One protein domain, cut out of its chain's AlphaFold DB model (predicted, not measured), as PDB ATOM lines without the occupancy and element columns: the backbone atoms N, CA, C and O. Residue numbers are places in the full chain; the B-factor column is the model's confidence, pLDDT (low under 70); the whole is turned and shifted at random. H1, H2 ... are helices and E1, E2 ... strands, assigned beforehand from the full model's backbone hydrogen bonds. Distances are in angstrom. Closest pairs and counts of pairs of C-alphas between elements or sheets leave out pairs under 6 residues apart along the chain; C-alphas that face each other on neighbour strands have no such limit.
ATOM      1  N   VAL A 617     135.806 146.624  92.695       79.88
ATOM      2  CA  VAL A 617     134.979 147.671  92.086       79.88
ATOM      3  C   VAL A 617     135.585 148.040  90.737       79.88
ATOM      4  O   VAL A 617     136.767 148.372  90.638       79.88
ATOM      5  N   LYS A 618     134.782 147.967  89.673       83.44
ATOM      6  CA  LYS A 618     135.190 148.389  88.327       83.44
ATOM      7  C   LYS A 618     134.921 149.883  88.176       83.44
ATOM      8  O   LYS A 618     133.778 150.303  88.315       83.44
ATOM      9  N   VAL A 619     135.943 150.680  87.883       84.62
ATOM     10  CA  VAL A 619     135.767 152.118  87.619       84.62
ATOM     11  C   VAL A 619     135.494 152.316  86.127       84.62
ATOM     12  O   VAL A 619     136.188 151.730  85.292       84.62
ATOM     13  N   VAL A 620     134.473 153.104  85.784       84.12
ATOM     14  CA  VAL A 620     134.034 153.350  84.398       84.12
ATOM     15  C   VAL A 620     133.724 154.830  84.150       84.12
ATOM     16  O   VAL A 620     133.566 155.610  85.088       84.12
ATOM     17  N   GLY A 621     133.620 155.208  82.874       83.81
ATOM     18  CA  GLY A 621     133.335 156.585  82.461       83.81
ATOM     19  C   GLY A 621     134.519 157.529  82.684       83.81
ATOM     20  O   GLY A 621     135.679 157.113  82.642       83.81
ATOM     21  N   THR A 622     134.214 158.794  82.947       83.94
ATOM     22  CA  THR A 622     135.176 159.877  83.207       83.94
ATOM     23  C   THR A 622     136.135 159.569  84.363       83.94
ATOM     24  O   THR A 622     137.329 159.856  84.268       83.94
ATOM     25  N   LEU A 623     135.671 158.876  85.413       80.88
ATOM     26  CA  LEU A 623     136.518 158.409  86.525       80.88
ATOM     27  C   LEU A 623     137.625 157.430  86.089       80.88
ATOM     28  O   LEU A 623     138.615 157.279  86.800       80.88
ATOM     29  N   ALA A 624     137.481 156.771  84.935       80.12
ATOM     30  CA  ALA A 624     138.465 155.833  84.396       80.12
ATOM     31  C   ALA A 624     139.440 156.462  83.377       80.12
ATOM     32  O   ALA A 624     140.356 155.776  82.917       80.12
ATOM     33  N   GLU A 625     139.283 157.744  83.014       80.62
ATOM     34  CA  GLU A 625     140.180 158.427  82.061       80.62
ATOM     35  C   GLU A 625     141.614 158.551  82.587       80.62
ATOM     36  O   GLU A 625     142.584 158.428  81.834       80.62
ATOM     37  N   LYS A 626     141.755 158.782  83.896       75.81
ATOM     38  CA  LYS A 626     143.042 158.789  84.591       75.81
ATOM     39  C   LYS A 626     143.234 157.449  85.282       75.81
ATOM     40  O   LYS A 626     142.363 156.973  86.002       75.81
ATOM     41  N   ARG A 627     144.405 156.840  85.084       74.81
ATOM     42  CA  ARG A 627     144.761 155.607  85.790       74.81
ATOM     43  C   ARG A 627     144.951 155.929  87.282       74.81
ATOM     44  O   ARG A 627     145.819 156.758  87.567       74.81
ATOM     45  N   PRO A 628     144.201 155.286  88.195       71.19
ATOM     46  CA  PRO A 628     144.238 155.617  89.614       71.19
ATOM     47  C   PRO A 628     145.607 155.324  90.229       71.19
ATOM     48  O   PRO A 628     146.266 154.341  89.867       71.19
ATOM     49  N   ARG A 629     146.031 156.183  91.156       78.19
ATOM     50  CA  ARG A 629     147.248 156.028  91.961       78.19
ATOM     51  C   ARG A 629     146.905 155.514  93.355       78.19
ATOM     52  O   ARG A 629     145.802 155.717  93.854       78.19
ATOM     53  N   ASP A 630     147.865 154.852  93.991       73.81
ATOM     54  CA  ASP A 630     147.692 154.400  95.372       73.81
ATOM     55  C   ASP A 630     147.555 155.605  96.320       73.81
ATOM     56  O   ASP A 630     148.300 156.582  96.204       73.81
ATOM     57  N   GLY A 631     146.566 155.555  97.213       77.25
ATOM     58  CA  GLY A 631     146.178 156.671  98.083       77.25
ATOM     59  C   GLY A 631     145.419 157.834  97.418       77.25
ATOM     60  O   GLY A 631     145.183 158.839  98.085       77.25
ATOM     61  N   GLU A 632     145.034 157.739  96.139       78.75
ATOM     62  CA  GLU A 632     144.193 158.746  95.469       78.75
ATOM     63  C   GLU A 632     142.712 158.561  95.862       78.75
ATOM     64  O   GLU A 632     142.169 157.458  95.781       78.75
ATOM     65  N   GLU A 633     142.057 159.630  96.330       78.19
ATOM     66  CA  GLU A 633     140.641 159.600  96.723       78.19
ATOM     67  C   GLU A 633     139.731 159.792  95.497       78.19
ATOM     68  O   GLU A 633     139.908 160.730  94.720       78.19
ATOM     69  N   PHE A 634     138.721 158.928  95.354       74.25
ATOM     70  CA  PHE A 634     137.718 158.996  94.287       74.25
ATOM     71  C   PHE A 634     136.314 159.120  94.876       74.25
ATOM     72  O   PHE A 634     135.937 158.359  95.769       74.25
ATOM     73  N   SER A 635     135.521 160.039  94.330       80.62
ATOM     74  CA  SER A 635     134.091 160.174  94.600       80.62
ATOM     75  C   SER A 635     133.290 159.840  93.340       80.62
ATOM     76  O   SER A 635     133.667 160.197  92.229       80.62
ATOM     77  N   GLY A 636     132.189 159.115  93.511       84.19
ATOM     78  CA  GLY A 636     131.326 158.670  92.421       84.19
ATOM     79  C   GLY A 636     130.143 157.876  92.961       84.19
ATOM     80  O   GLY A 636     130.092 157.550  94.149       84.19
ATOM     81  N   MET A 637     129.194 157.544  92.092       83.81
ATOM     82  CA  MET A 637     128.057 156.702  92.452       83.81
ATOM     83  C   MET A 637     128.404 155.226  92.246       83.81
ATOM     84  O   MET A 637     128.840 154.805  91.172       83.81
ATOM     85  N   LEU A 638     128.227 154.440  93.312       87.44
ATOM     86  CA  LEU A 638     128.495 153.006  93.328       87.44
ATOM     87  C   LEU A 638     127.238 152.231  92.917       87.44
ATOM     88  O   LEU A 638     126.269 152.131  93.666       87.44
ATOM     89  N   LEU A 639     127.284 151.646  91.729       85.38
ATOM     90  CA  LEU A 639     126.240 150.813  91.152       85.38
ATOM     91  C   LEU A 639     126.507 149.345  91.512       85.38
ATOM     92  O   LEU A 639     127.570 148.809  91.194       85.38
ATOM     93  N   LYS A 640     125.544 148.673  92.152       83.62
ATOM     94  CA  LYS A 640     125.583 147.225  92.423       83.62
ATOM     95  C   LYS A 640     124.589 146.516  91.501       83.62
ATOM     96  O   LYS A 640     123.384 146.668  91.681       83.62
ATOM     97  N   LYS A 641     125.078 145.712  90.551       77.50
ATOM     98  CA  LYS A 641     124.250 144.811  89.725       77.50
ATOM     99  C   LYS A 641     124.602 143.369  90.083       77.50
ATOM    100  O   LYS A 641     125.730 142.930  89.854       77.50
ATOM    101  N   SER A 642     123.657 142.658  90.699       76.44
ATOM    102  CA  SER A 642     123.885 141.349  91.332       76.44
ATOM    103  C   SER A 642     125.063 141.408  92.325       76.44
ATOM    104  O   SER A 642     124.945 142.024  93.388       76.44
ATOM    105  N   PHE A 643     126.215 140.834  91.966       74.69
ATOM    106  CA  PHE A 643     127.449 140.847  92.763       74.69
ATOM    107  C   PHE A 643     128.561 141.728  92.176       74.69
ATOM    108  O   PHE A 643     129.605 141.883  92.806       74.69
ATOM    109  N   THR A 644     128.348 142.329  91.000       77.50
ATOM    110  CA  THR A 644     129.311 143.255  90.390       77.50
ATOM    111  C   THR A 644     129.099 144.665  90.933       77.50
ATOM    112  O   THR A 644     127.985 145.193  90.889       77.50
ATOM    113  N   TYR A 645     130.184 145.281  91.400       84.62
ATOM    114  CA  TYR A 645     130.227 146.684  91.796       84.62
ATOM    115  C   TYR A 645     130.921 147.516  90.714       84.62
ATOM    116  O   TYR A 645     132.039 147.203  90.294       84.62
ATOM    117  N   THR A 646     130.270 148.597  90.301       86.75
ATOM    118  CA  THR A 646     130.759 149.536  89.290       86.75
ATOM    119  C   THR A 646     130.714 150.949  89.864       86.75
ATOM    120  O   THR A 646     129.677 151.362  90.372       86.75
ATOM    121  N   LEU A 647     131.813 151.697  89.792       87.81
ATOM    122  CA  LEU A 647     131.880 153.102  90.202       87.81
ATOM    123  C   LEU A 647     131.889 153.989  88.954       87.81
ATOM    124  O   LEU A 647     132.753 153.823  88.091       87.81
ATOM    125  N   ALA A 648     130.941 154.921  88.872       87.19
ATOM    126  CA  ALA A 648     130.801 155.876  87.773       87.19
ATOM    127  C   ALA A 648     130.611 157.305  88.314       87.19
ATOM    128  O   ALA A 648     130.128 157.487  89.433       87.19
ATOM    129  N   ASP A 649     130.967 158.321  87.525       86.00
ATOM    130  CA  ASP A 649     130.566 159.701  87.822       86.00
ATOM    131  C   ASP A 649     129.046 159.859  87.645       86.00
ATOM    132  O   ASP A 649     128.434 159.155  86.838       86.00
ATOM    133  N   ALA A 650     128.432 160.811  88.351       80.56
ATOM    134  CA  ALA A 650     127.002 161.100  88.229       80.56
ATOM    135  C   ALA A 650     126.571 161.437  86.783       80.56
ATOM    136  O   ALA A 650     125.444 161.136  86.386       80.56
ATOM    137  N   LYS A 651     127.469 162.014  85.974       80.12
ATOM    138  CA  LYS A 651     127.243 162.322  84.552       80.12
ATOM    139  C   LYS A 651     127.198 161.075  83.669       80.12
ATOM    140  O   LYS A 651     126.501 161.076  82.658       80.12
ATOM    141  N   ASP A 652     127.907 160.016  84.052       81.44
ATOM    142  CA  ASP A 652     128.050 158.791  83.261       81.44
ATOM    143  C   ASP A 652     126.967 157.742  83.553       81.44
ATOM    144  O   ASP A 652     126.865 156.751  82.834       81.44
ATOM    145  N   ILE A 653     126.114 157.946  84.563       79.44
ATOM    146  CA  ILE A 653     125.076 156.975  84.960       79.44
ATOM    147  C   ILE A 653     124.116 156.644  83.814       79.44
ATOM    148  O   ILE A 653     123.783 155.475  83.628       79.44
ATOM    149  N   ALA A 654     123.741 157.633  82.999       76.94
ATOM    150  CA  ALA A 654     122.896 157.429  81.819       76.94
ATOM    151  C   ALA A 654     123.586 156.618  80.697       76.94
ATOM    152  O   ALA A 654     122.914 156.093  79.817       76.94
ATOM    153  N   ASN A 655     124.919 156.495  80.733       78.25
ATOM    154  CA  ASN A 655     125.706 155.667  79.811       78.25
ATOM    155  C   ASN A 655     125.993 154.261  80.378       78.25
ATOM    156  O   ASN A 655     126.401 153.370  79.634       78.25
ATOM    157  N   VAL A 656     125.837 154.069  81.694       76.12
ATOM    158  CA  VAL A 656     126.208 152.844  82.433       76.12
ATOM    159  C   VAL A 656     124.978 152.066  82.926       76.12
ATOM    160  O   VAL A 656     125.082 150.880  83.244       76.12
TER     161      VAL A 656
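This is residues 617 to 656 of the 841 residues of the protein "Cleavage and polyadenylation specificity factor subunit 3" of Hypsibius dujardini (UniProt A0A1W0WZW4). A small sheet of three strands, with E3 between E1 and E2, has two one-turn helices, H1 and H2, near the end of the sheet where E1 and E3 finish. A long loop, residues 625 to 636, swings wide of the sheet and comes back to it, which gives the domain its longest axis. The printed part has 40 residues, with two named helices and three named strands in the order E1, H1, E2, E3, H2. The sheet runs E1, E3, E2 and is mixed, and the class is mixed, helices and strands. The whole is compact, with a radius of gyration of the C-alphas of 10.1 A and spans of 27 by 21 by 13 A.

E1, residues 617 to 619, is an edge strand, and its neighbour is E3, residues 644 to 648, the inner strand. The two are parallel, with 33 degrees between their directions. C-alphas 618 and 646 face each other at 4.7 A, and N 647 and O 618 are within hydrogen-bond range at 2.8 A. H1, residues 621 to 624, only grazes the sheet; its closest C-alpha pair with E3 is Gly 621 and Ala 648, 5.9 A apart. E2, residues 637 to 641, is the other edge strand. E2 and E3 form a hairpin, antiparallel at 154 degrees. Their pairs within hydrogen-bond range include N 639 and O 646 at 2.8 A and N 644 and O 641 at 2.9 A. H2, residues 653 to 656, also only grazes the sheet; its closest C-alpha pair with E3 is Val 656 and Ala 648, 7.7 A apart. H1 and H2 are apart, but only just, their closest C-alphas being 8.0 A from each other. Both helices are too short for any O i to N i+4 pair; each has one O i to N i+3 pair, and it is within hydrogen-bond range.

E1 begins at C-alpha 617, at (134.979, 147.671, 92.086), and is 6.4 A long. H1 measures 5.5 A. E2 begins at C-alpha 637, at (128.057, 156.702, 92.452), and is 12.8 A long. E3 measures 13.0 A. H2 measures 5.0 A and ends at C-alpha 656, at (126.208, 152.844, 82.433).

The two C-alphas farthest apart are those of Asp 630 and Ala 654, 28.4 A. The printed part has no cut. The link from H1 to E2 is long, with 12 residues, and the links E1 to H1, E2 to E3 and E3 to H2 are tight. The mean pLDDT of the printed part is 80.5, and no printed residue is under 70 in this predicted model.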